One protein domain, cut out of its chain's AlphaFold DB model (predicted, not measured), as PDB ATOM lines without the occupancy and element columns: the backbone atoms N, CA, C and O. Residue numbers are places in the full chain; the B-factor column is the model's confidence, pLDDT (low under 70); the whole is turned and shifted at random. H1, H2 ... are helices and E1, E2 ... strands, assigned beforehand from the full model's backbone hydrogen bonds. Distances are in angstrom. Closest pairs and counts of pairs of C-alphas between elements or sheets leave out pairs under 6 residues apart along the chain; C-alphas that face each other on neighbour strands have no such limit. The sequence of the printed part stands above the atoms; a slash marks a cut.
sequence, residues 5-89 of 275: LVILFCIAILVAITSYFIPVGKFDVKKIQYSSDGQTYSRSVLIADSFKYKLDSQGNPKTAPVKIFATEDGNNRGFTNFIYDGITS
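Overview. This is residues 5 to 89 of the 275 residues of a protein of Francisella tularensis subsp. tularensis (UniProt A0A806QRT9). A hairpin, E1 and E2, reaches as an arm away from helices H1 and H2; its tip, residues 35 to 40, sticks out. The printed part has 85 residues, under half in named elements, which run H1, E1, E2, H2; the class is mixed. It is only just loose, close to extended: radius of gyration of the C-alphas 17.5 A, spans 48, 37 and 27 A.

Arrangement. H1, residues 5 to 18, and H2, residues 79 to 88, are close but not clearly touching: their closest C-alphas, of Ala 16 and Phe 79, are 7.0 A apart. E1, residues 29 to 36, and E2, residues 39 to 46, form an antiparallel hairpin; N 30 and O 45, 2.9 A, are within hydrogen-bond range. H1 has every O i to N i+4 pair within range, H2 4 of 6.

Along the chain. H1, 19.7 A long, begins at C-alpha 5 (120.335, 133.286, 108.381); H2 ends at C-alpha 88 (134.751, 129.343, 118.534).

Size, cuts and confidence. The printed part has no cut; the link E2 to H2 is long. Residues 34 to 43, 71 to 77 and 89 have pLDDT under 70.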
ATOM      1  N   LEU A   5     119.546 132.357 107.571       86.75
ATOM      2  CA  LEU A   5     120.335 133.286 108.381       86.75
ATOM      3  C   LEU A   5     119.476 134.421 108.937       86.75
ATOM      4  O   LEU A   5     119.656 134.820 110.086       86.75
ATOM      5  N   VAL A   6     118.504 134.903 108.159       90.44
ATOM      6  CA  VAL A   6     117.554 135.930 108.614       90.44
ATOM      7  C   VAL A   6     116.686 135.376 109.739       90.44
ATOM      8  O   VAL A   6     116.506 136.038 110.758       90.44
ATOM      9  N   ILE A   7     116.199 134.142 109.598       90.56
ATOM     10  CA  ILE A   7     115.403 133.480 110.638       90.56
ATOM     11  C   ILE A   7     116.229 133.313 111.920       90.56
ATOM     12  O   ILE A   7     115.761 133.687 112.997       90.56
ATOM     13  N   LEU A   8     117.463 132.810 111.819       88.12
ATOM     14  CA  LEU A   8     118.364 132.652 112.967       88.12
ATOM     15  C   LEU A   8     118.671 133.991 113.645       88.12
ATOM     16  O   LEU A   8     118.668 134.071 114.874       88.12
ATOM     17  N   PHE A   9     118.878 135.052 112.866       88.94
ATOM     18  CA  PHE A   9     119.101 136.394 113.391       88.94
ATOM     19  C   PHE A   9     117.870 136.936 114.133       88.94
ATOM     20  O   PHE A   9     117.993 137.451 115.246       88.94
ATOM     21  N   CYS A  10     116.670 136.756 113.576       91.44
ATOM     22  CA  CYS A  10     115.423 137.118 114.252       91.44
ATOM     23  C   CYS A  10     115.229 136.336 115.561       91.44
ATOM     24  O   CYS A  10     114.822 136.924 116.564       91.44
ATOM     25  N   ILE A  11     115.558 135.041 115.582       90.50
ATOM     26  CA  ILE A  11     115.524 134.221 116.801       90.50
ATOM     27  C   ILE A  11     116.528 134.748 117.829       90.50
ATOM     28  O   ILE A  11     116.177 134.883 118.997       90.50
ATOM     29  N   ALA A  12     117.749 135.098 117.417       87.56
ATOM     30  CA  ALA A  12     118.757 135.651 118.316       87.56
ATOM     31  C   ALA A  12     118.286 136.963 118.967       87.56
ATOM     32  O   ALA A  12     118.432 137.131 120.178       87.56
ATOM     33  N   ILE A  13     117.665 137.864 118.195       89.81
ATOM     34  CA  ILE A  13     117.061 139.101 118.721       89.81
ATOM     35  C   ILE A  13     115.952 138.776 119.724       89.81
ATOM     36  O   ILE A  13     115.907 139.352 120.811       89.81
ATOM     37  N   LEU A  14     115.069 137.838 119.382       91.44
ATOM     38  CA  LEU A  14     113.970 137.431 120.254       91.44
ATOM     39  C   LEU A  14     114.494 136.852 121.574       91.44
ATOM     40  O   LEU A  14     114.000 137.218 122.641       91.44
ATOM     41  N   VAL A  15     115.524 136.003 121.529       88.19
ATOM     42  CA  VAL A  15     116.188 135.453 122.722       88.19
ATOM     43  C   VAL A  15     116.846 136.562 123.545       88.19
ATOM     44  O   VAL A  15     116.703 136.589 124.766       88.19
ATOM     45  N   ALA A  16     117.511 137.522 122.899       87.25
ATOM     46  CA  ALA A  16     118.123 138.654 123.589       87.25
ATOM     47  C   ALA A  16     117.076 139.497 124.330       87.25
ATOM     48  O   ALA A  16     117.244 139.765 125.516       87.25
ATOM     49  N   ILE A  17     115.958 139.842 123.686       89.31
ATOM     50  CA  ILE A  17     114.869 140.608 124.312       89.31
ATOM     51  C   ILE A  17     114.232 139.810 125.454       89.31
ATOM     52  O   ILE A  17     114.059 140.323 126.558       89.31
ATOM     53  N   THR A  18     113.908 138.539 125.219       88.50
ATOM     54  CA  THR A  18     113.249 137.695 126.229       88.50
ATOM     55  C   THR A  18     114.141 137.411 127.439       88.50
ATOM     56  O   THR A  18     113.617 137.270 128.542       88.50
ATOM     57  N   SER A  19     115.471 137.436 127.291       85.94
ATOM     58  CA  SER A  19     116.416 137.270 128.408       85.94
ATOM     59  C   SER A  19     116.294 138.335 129.510       85.94
ATOM     60  O   SER A  19     116.704 138.091 130.646       85.94
ATOM     61  N   TYR A  20     115.701 139.497 129.209       84.94
ATOM     62  CA  TYR A  20     115.418 140.539 130.204       84.94
ATOM     63  C   TYR A  20     114.204 140.216 131.077       84.94
ATOM     64  O   TYR A  20     114.150 140.641 132.229       84.94
ATOM     65  N   PHE A  21     113.239 139.469 130.537       87.00
ATOM     66  CA  PHE A  21     111.957 139.205 131.192       87.00
ATOM     67  C   PHE A  21     111.884 137.806 131.808       87.00
ATOM     68  O   PHE A  21     111.165 137.603 132.783       87.00
ATOM     69  N   ILE A  22     112.612 136.836 131.249       86.25
ATOM     70  CA  ILE A  22     112.537 135.434 131.662       86.25
ATOM     71  C   ILE A  22     113.629 135.134 132.707       86.25
ATOM     72  O   ILE A  22     114.820 135.236 132.398       86.25
ATOM     73  N   PRO A  23     113.262 134.748 133.945       85.31
ATOM     74  CA  PRO A  23     114.227 134.383 134.977       85.31
ATOM     75  C   PRO A  23     114.904 133.041 134.685       85.31
ATOM     76  O   PRO A  23     114.333 132.140 134.069       85.31
ATOM     77  N   VAL A  24     116.136 132.888 135.170       82.75
ATOM     78  CA  VAL A  24     116.944 131.692 134.913       82.75
ATOM     79  C   VAL A  24     116.425 130.516 135.738       82.75
ATOM     80  O   VAL A  24     116.458 130.538 136.971       82.75
ATOM     81  N   GLY A  25     115.981 129.465 135.052       82.56
ATOM     82  CA  GLY A  25     115.629 128.182 135.656       82.56
ATOM     83  C   GLY A  25     116.834 127.254 135.818       82.56
ATOM     84  O   GLY A  25     117.795 127.313 135.052       82.56
ATOM     85  N   LYS A  26     116.779 126.371 136.814       82.94
ATOM     86  CA  LYS A  26     117.735 125.285 137.034       82.94
ATOM     87  C   LYS A  26     116.974 123.997 137.342       82.94
ATOM     88  O   LYS A  26     115.991 124.019 138.074       82.94
ATOM     89  N   PHE A  27     117.470 122.886 136.815       82.69
ATOM     90  CA  PHE A  27     117.058 121.539 137.202       82.69
ATOM     91  C   PHE A  27     118.189 120.863 137.979       82.69
ATOM     92  O   PHE A  27     119.373 121.113 137.722       82.69
ATOM     93  N   ASP A  28     117.825 119.996 138.916       81.69
ATOM     94  CA  ASP A  28     118.759 119.101 139.582       81.69
ATOM     95  C   ASP A  28     119.094 117.926 138.641       81.69
ATOM     96  O   ASP A  28     118.232 117.368 137.955       81.69
ATOM     97  N   VAL A  29     120.376 117.565 138.580       80.88
ATOM     98  CA  VAL A  29     120.893 116.479 137.734       80.88
ATOM     99  C   VAL A  29     121.248 115.267 138.585       80.88
ATOM    100  O   VAL A  29     121.951 115.386 139.590       80.88
ATOM    101  N   LYS A  30     120.814 114.081 138.155       80.25
ATOM    102  CA  LYS A  30     121.213 112.793 138.732       80.25
ATOM    103  C   LYS A  30     122.052 112.025 137.721       80.25
ATOM    104  O   LYS A  30     121.668 111.896 136.561       80.25
ATOM    105  N   LYS A  31     123.187 111.480 138.156       76.12
ATOM    106  CA  LYS A  31     123.958 110.540 137.336       76.12
ATOM    107  C   LYS A  31     123.256 109.188 137.361       76.12
ATOM    108  O   LYS A  31     123.150 108.579 138.425       76.12
ATOM    109  N   ILE A  32     122.762 108.744 136.212       76.69
ATOM    110  CA  ILE A  32     122.263 107.382 136.032       76.69
ATOM    111  C   ILE A  32     123.318 106.566 135.288       76.69
ATOM    112  O   ILE A  32     123.958 107.058 134.357       76.69
ATOM    113  N   GLN A  33     123.514 105.329 135.734       74.81
ATOM    114  CA  GLN A  33     124.342 104.354 135.040       74.81
ATOM    115  C   GLN A  33     123.422 103.444 134.236       74.81
ATOM    116  O   GLN A  33     122.460 102.907 134.785       74.81
ATOM    117  N   TYR A  34     123.698 103.295 132.944       67.62
ATOM    118  CA  TYR A  34     123.000 102.342 132.091       67.62
ATOM    119  C   TYR A  34     124.017 101.435 131.405       67.62
ATOM    120  O   TYR A  34     125.068 101.883 130.941       67.62
ATOM    121  N   SER A  35     123.691 100.148 131.359       56.28
ATOM    122  CA  SER A  35     124.471  99.156 130.628       56.28
ATOM    123  C   SER A  35     123.903  99.031 129.223       56.28
ATOM    124  O   SER A  35     122.735  98.688 129.054       56.28
ATOM    125  N   SER A  36     124.732  99.306 128.223       50.31
ATOM    126  CA  SER A  36     124.434  99.039 126.815       50.31
ATOM    127  C   SER A  36     125.660  98.355 126.219       50.31
ATOM    128  O   SER A  36     126.772  98.833 126.426       50.31
ATOM    129  N   ASP A  37     125.481  97.221 125.537       53.72
ATOM    130  CA  ASP A  37     126.579  96.449 124.921       53.72
ATOM    131  C   ASP A  37     127.713  96.036 125.888       53.72
ATOM    132  O   ASP A  37     128.899  96.065 125.568       53.72
ATOM    133  N   GLY A  38     127.363  95.655 127.122       61.59
ATOM    134  CA  GLY A  38     128.335  95.167 128.112       61.59
ATOM    135  C   GLY A  38     129.261  96.241 128.702       61.59
ATOM    136  O   GLY A  38     130.088  95.918 129.552       61.59
ATOM    137  N   GLN A  39     129.105  97.512 128.317       50.56
ATOM    138  CA  GLN A  39     129.815  98.649 128.905       50.56
ATOM    139  C   GLN A  39     128.868  99.510 129.753       50.56
ATOM    140  O   GLN A  39     127.706  99.727 129.404       50.56
ATOM    141  N   THR A  40     129.364  99.984 130.903       58.78
ATOM    142  CA  THR A  40     128.609 100.862 131.813       58.78
ATOM    143  C   THR A  40     128.850 102.315 131.423       58.78
ATOM    144  O   THR A  40     129.947 102.838 131.615       58.78
ATOM    145  N   TYR A  41     127.821 102.979 130.902       66.44
ATOM    146  CA  TYR A  41     127.865 104.404 130.588       66.44
ATOM    147  C   TYR A  41     127.223 105.206 131.722       66.44
ATOM    148  O   TYR A  41     126.213 104.802 132.299       66.44
ATOM    149  N   SER A  42     127.815 106.354 132.053       66.75
ATOM    150  CA  SER A  42     127.301 107.289 133.060       66.75
ATOM    151  C   SER A  42     126.807 108.545 132.359       66.75
ATOM    152  O   SER A  42     127.575 109.185 131.640       66.75
ATOM    153  N   ARG A  43     125.540 108.910 132.571       66.75
ATOM    154  CA  ARG A  43     124.964 110.144 132.027       66.75
ATOM    155  C   ARG A  43     124.294 110.952 133.124       66.75
ATOM    156  O   ARG A  43     123.559 110.415 133.952       66.75
ATOM    157  N   SER A  44     124.536 112.258 133.107       73.56
ATOM    158  CA  SER A  44     123.790 113.219 133.915       73.56
ATOM    159  C   SER A  44     122.417 113.429 133.279       73.56
ATOM    160  O   SER A  44     122.325 113.940 132.168       73.56
ATOM    161  N   VAL A  45     121.355 113.013 133.964       74.56
ATOM    162  CA  VAL A  45     119.967 113.177 133.515       74.56
ATOM    163  C   VAL A  45     119.248 114.162 134.429       74.56
ATOM    164  O   VAL A  45     119.467 114.176 135.642       74.56
ATOM    165  N   LEU A  46     118.418 115.017 133.832       76.94
ATOM    166  CA  LEU A  46     117.617 116.016 134.536       76.94
ATOM    167  C   LEU A  46     116.479 115.325 135.299       76.94
ATOM    168  O   LEU A  46     115.790 114.466 134.747       76.94
ATOM    169  N   ILE A  47     116.261 115.705 136.558       80.75
ATOM    170  CA  ILE A  47     115.089 115.268 137.324       80.75
ATOM    171  C   ILE A  47     113.915 116.163 136.913       80.75
ATOM    172  O   ILE A  47     113.930 117.356 137.216       80.75
ATOM    173  N   ALA A  48     112.912 115.607 136.224       78.00
ATOM    174  CA  ALA A  48     111.807 116.370 135.627       78.00
ATOM    175  C   ALA A  48     111.086 117.296 136.631       78.00
ATOM    176  O   ALA A  48     110.818 118.450 136.313       78.00
ATOM    177  N   ASP A  49     110.885 116.836 137.869       80.06
ATOM    178  CA  ASP A  49     110.146 117.576 138.905       80.06
ATOM    179  C   ASP A  49     111.018 118.538 139.738       80.06
ATOM    180  O   ASP A  49     110.572 119.093 140.739       80.06
ATOM    181  N   SER A  50     112.287 118.736 139.367       84.19
ATOM    182  CA  SER A  50     113.258 119.505 140.170       84.19
ATOM    183  C   SER A  50     113.436 120.966 139.749       84.19
ATOM    184  O   SER A  50     114.395 121.616 140.173       84.19
ATOM    185  N   PHE A  51     112.543 121.491 138.908       85.00
ATOM    186  CA  PHE A  51     112.654 122.855 138.401       85.00
ATOM    187  C   PHE A  51     112.629 123.893 139.532       85.00
ATOM    188  O   PHE A  51     111.681 123.958 140.316       85.00
ATOM    189  N   LYS A  52     113.661 124.738 139.598       84.00
ATOM    190  CA  LYS A  52     113.774 125.850 140.554       84.00
ATOM    191  C   LYS A  52     114.347 127.080 139.860       84.00
ATOM    192  O   LYS A  52     115.318 126.980 139.110       84.00
ATOM    193  N   TYR A  53     113.795 128.258 140.142       83.75
ATOM    194  CA  TYR A  53     114.402 129.515 139.703       83.75
ATOM    195  C   TYR A  53     115.669 129.802 140.507       83.75
ATOM    196  O   TYR A  53     115.716 129.597 141.721       83.75
ATOM    197  N   LYS A  54     116.710 130.296 139.834       78.12
ATOM    198  CA  LYS A  54     117.905 130.788 140.513       78.12
ATOM    199  C   LYS A  54     117.554 132.107 141.189       78.12
ATOM    200  O   LYS A  54     117.238 133.071 140.502       78.12
ATOM    201  N   LEU A  55     117.606 132.142 142.515       81.69
ATOM    202  CA  LEU A  55     117.347 133.360 143.279       81.69
ATOM    203  C   LEU A  55     118.611 134.226 143.349       81.69
ATOM    204  O   LEU A  55     119.737 133.712 143.340       81.69
ATOM    205  N   ASP A  56     118.433 135.540 143.363       78.56
ATOM    206  CA  ASP A  56     119.486 136.497 143.676       78.56
ATOM    207  C   ASP A  56     119.745 136.573 145.194       78.56
ATOM    208  O   ASP A  56     119.097 135.902 146.000       78.56
ATOM    209  N   SER A  57     120.716 137.393 145.602       75.44
ATOM    210  CA  SER A  57     121.051 137.611 147.016       75.44
ATOM    211  C   SER A  57     119.914 138.243 147.837       75.44
ATOM    212  O   SER A  57     120.042 138.325 149.055       75.44
ATOM    213  N   GLN A  58     118.828 138.687 147.199       76.19
ATOM    214  CA  GLN A  58     117.644 139.281 147.825       76.19
ATOM    215  C   GLN A  58     116.419 138.346 147.788       76.19
ATOM    216  O   GLN A  58     115.354 138.720 148.270       76.19
ATOM    217  N   GLY A  59     116.560 137.123 147.262       74.62
ATOM    218  CA  GLY A  59     115.481 136.137 147.191       74.62
ATOM    219  C   GLY A  59     114.535 136.301 145.997       74.62
ATOM    220  O   GLY A  59     113.543 135.578 145.927       74.62
ATOM    221  N   ASN A  60     114.834 137.190 145.045       78.94
ATOM    222  CA  ASN A  60     114.043 137.372 143.827       78.94
ATOM    223  C   ASN A  60     114.569 136.492 142.678       78.94
ATOM    224  O   ASN A  60     115.760 136.171 142.637       78.94
ATOM    225  N   PRO A  61     113.719 136.096 141.711       78.19
ATOM    226  CA  PRO A  61     114.158 135.345 140.537       78.19
ATOM    227  C   PRO A  61     115.197 136.134 139.729       78.19
ATOM    228  O   PRO A  61     114.914 137.205 139.197       78.19
ATOM    229  N   LYS A  62     116.410 135.589 139.610       81.50
ATOM    230  CA  LYS A  62     117.514 136.221 138.892       81.50
ATOM    231  C   LYS A  62     117.295 136.116 137.386       81.50
ATOM    232  O   LYS A  62     117.285 135.016 136.828       81.50
ATOM    233  N   THR A  63     117.212 137.258 136.716       77.81
ATOM    234  CA  THR A  63     117.346 137.353 135.258       77.81
ATOM    235  C   THR A  63     118.828 137.440 134.879       77.81
ATOM    236  O   THR A  63     119.662 137.948 135.635       77.81
ATOM    237  N   ALA A  64     119.187 136.881 133.725       75.88
ATOM    238  CA  ALA A  64     120.540 136.950 133.173       75.88
ATOM    239  C   ALA A  64     120.465 137.584 131.778       75.88
ATOM    240  O   ALA A  64     120.529 136.862 130.782       75.88
ATOM    241  N   PRO A  65     120.270 138.915 131.704       78.44
ATOM    242  CA  PRO A  65     120.089 139.588 130.429       78.44
ATOM    243  C   PRO A  65     121.349 139.458 129.574       78.44
ATOM    244  O   PRO A  65     122.470 139.670 130.051       78.44
ATOM    245  N   VAL A  66     121.157 139.132 128.298       80.38
ATOM    246  CA  VAL A  66     122.234 139.131 127.308       80.38
ATOM    247  C   VAL A  66     122.683 140.576 127.107       80.38
ATOM    248  O   VAL A  66     121.922 141.421 126.638       80.38
ATOM    249  N   LYS A  67     123.926 140.880 127.481       81.88
ATOM    250  CA  LYS A  67     124.506 142.212 127.271       81.88
ATOM    251  C   LYS A  67     124.685 142.453 125.775       81.88
ATOM    252  O   LYS A  67     125.101 141.544 125.069       81.88
ATOM    253  N   ILE A  68     124.440 143.673 125.292       80.31
ATOM    254  CA  ILE A  68     124.667 144.003 123.873       80.31
ATOM    255  C   ILE A  68     126.158 143.858 123.540       80.31
ATOM    256  O   ILE A  68     126.511 143.107 122.636       80.31
ATOM    257  N   PHE A  69     127.013 144.488 124.348       80.25
ATOM    258  CA  PHE A  69     128.468 144.385 124.282       80.25
ATOM    259  C   PHE A  69     128.980 143.714 125.560       80.25
ATOM    260  O   PHE A  69     128.659 144.160 126.664       80.25
ATOM    261  N   ALA A  70     129.756 142.640 125.425       71.00
ATOM    262  CA  ALA A  70     130.419 141.986 126.547       71.00
ATOM    263  C   ALA A  70     131.931 141.940 126.304       71.00
ATOM    264  O   ALA A  70     132.377 141.615 125.206       71.00
ATOM    265  N   THR A  71     132.696 142.293 127.335       60.25
ATOM    266  CA  THR A  71     134.159 142.186 127.394       60.25
ATOM    267  C   THR A  71     134.552 140.800 127.920       60.25
ATOM    268  O   THR A  71     133.773 140.204 128.663       60.25
ATOM    269  N   GLU A  72     135.732 140.309 127.527       54.81
ATOM    270  CA  GLU A  72     136.287 138.936 127.632       54.81
ATOM    271  C   GLU A  72     136.362 138.272 129.031       54.81
ATOM    272  O   GLU A  72     137.082 137.293 129.220       54.81
ATOM    273  N   ASP A  73     135.606 138.723 130.028       53.19
ATOM    274  CA  ASP A  73     135.460 137.979 131.275       53.19
ATOM    275  C   ASP A  73     134.587 136.752 130.988       53.19
ATOM    276  O   ASP A  73     133.367 136.875 130.842       53.19
ATOM    277  N   GLY A  74     135.240 135.587 130.874       54.88
ATOM    278  CA  GLY A  74     134.811 134.306 130.281       54.88
ATOM    279  C   GLY A  74     133.501 133.645 130.735       54.88
ATOM    280  O   GLY A  74     133.338 132.439 130.577       54.88
ATOM    281  N   ASN A  75     132.553 134.399 131.284       56.88
ATOM    282  CA  ASN A  75     131.218 133.957 131.667       56.88
ATOM    283  C   ASN A  75     130.075 134.811 131.078       56.88
ATOM    284  O   ASN A  75     128.915 134.432 131.231       56.88
ATOM    285  N   ASN A  76     130.357 135.946 130.417       62.19
ATOM    286  CA  ASN A  76     129.326 136.802 129.814       62.19
ATOM    287  C   ASN A  76     129.449 136.836 128.286       62.19
ATOM    288  O   ASN A  76     130.318 137.509 127.745       62.19
ATOM    289  N   ARG A  77     128.529 136.157 127.592       69.56
ATOM    290  CA  ARG A  77     128.401 136.239 126.130       69.56
ATOM    291  C   ARG A  77     127.604 137.482 125.748       69.56
ATOM    292  O   ARG A  77     126.518 137.711 126.284       69.56
ATOM    293  N   GLY A  78     128.162 138.298 124.861       77.94
ATOM    294  CA  GLY A  78     127.508 139.497 124.339       77.94
ATOM    295  C   GLY A  78     126.672 139.177 123.105       77.94
ATOM    296  O   GLY A  78     127.047 138.306 122.322       77.94
ATOM    297  N   PHE A  79     125.576 139.904 122.886       84.06
ATOM    298  CA  PHE A  79     124.762 139.754 121.682       84.06
ATOM    299  C   PHE A  79     125.596 139.999 120.429       84.06
ATOM    300  O   PHE A  79     125.468 139.234 119.494       84.06
ATOM    301  N   THR A  80     126.495 140.988 120.401       84.00
ATOM    302  CA  THR A  80     127.354 141.226 119.224       84.00
ATOM    303  C   THR A  80     128.382 140.124 118.982       84.00
ATOM    304  O   THR A  80     128.818 139.939 117.849       84.00
ATOM    305  N   ASN A  81     128.749 139.373 120.021       80.88
ATOM    306  CA  ASN A  81     129.768 138.327 119.937       80.88
ATOM    307  C   ASN A  81     129.170 136.964 119.583       80.88
ATOM    308  O   ASN A  81     129.924 136.026 119.368       80.88
ATOM    309  N   PHE A  82     127.842 136.834 119.472       79.69
ATOM    310  CA  PHE A  82     127.181 135.534 119.332       79.69
ATOM    311  C   PHE A  82     127.677 134.697 118.141       79.69
ATOM    312  O   PHE A  82     127.755 133.475 118.251       79.69
ATOM    313  N   ILE A  83     128.035 135.337 117.020       80.94
ATOM    314  CA  ILE A  83     128.591 134.653 115.841       80.94
ATOM    315  C   ILE A  83     129.996 134.135 116.149       80.94
ATOM    316  O   ILE A  83     130.288 132.969 115.900       80.94
ATOM    317  N   TYR A  84     130.855 134.994 116.702       81.12
ATOM    318  CA  TYR A  84     132.220 134.626 117.074       81.12
ATOM    319  C   TYR A  84     132.219 133.517 118.127       81.12
ATOM    320  O   TYR A  84     132.868 132.488 117.938       81.12
ATOM    321  N   ASP A  85     131.429 133.689 119.186       77.88
ATOM    322  CA  ASP A  85     131.244 132.701 120.239       77.88
ATOM    323  C   ASP A  85     130.712 131.398 119.650       77.88
ATOM    324  O   ASP A  85     131.241 130.355 119.983       77.88
ATOM    325  N   GLY A  86     129.739 131.425 118.735       77.06
ATOM    326  CA  GLY A  86     129.215 130.214 118.097       77.06
ATOM    327  C   GLY A  86     130.254 129.451 117.267       77.06
ATOM    328  O   GLY A  86     130.303 128.224 117.328       77.06
ATOM    329  N   ILE A  87     131.105 130.162 116.519       76.00
ATOM    330  CA  ILE A  87     132.161 129.560 115.683       76.00
ATOM    331  C   ILE A  87     133.313 129.021 116.543       76.00
ATOM    332  O   ILE A  87     133.919 128.006 116.202       76.00
ATOM    333  N   THR A  88     133.622 129.690 117.654       75.69
ATOM    334  CA  THR A  88     134.751 129.343 118.534       75.69
ATOM    335  C   THR A  88     134.349 128.477 119.729       75.69
ATOM    336  O   THR A  88     135.207 127.869 120.370       75.69
ATOM    337  N   SER A  89     133.051 128.348 120.015       67.69
ATOM    338  CA  SER A  89     132.525 127.465 121.051       67.69
ATOM    339  C   SER A  89     132.529 126.023 120.561       67.69
ATOM    340  O   SER A  89     131.558 125.517 120.005       67.69
TER     341      SER A  89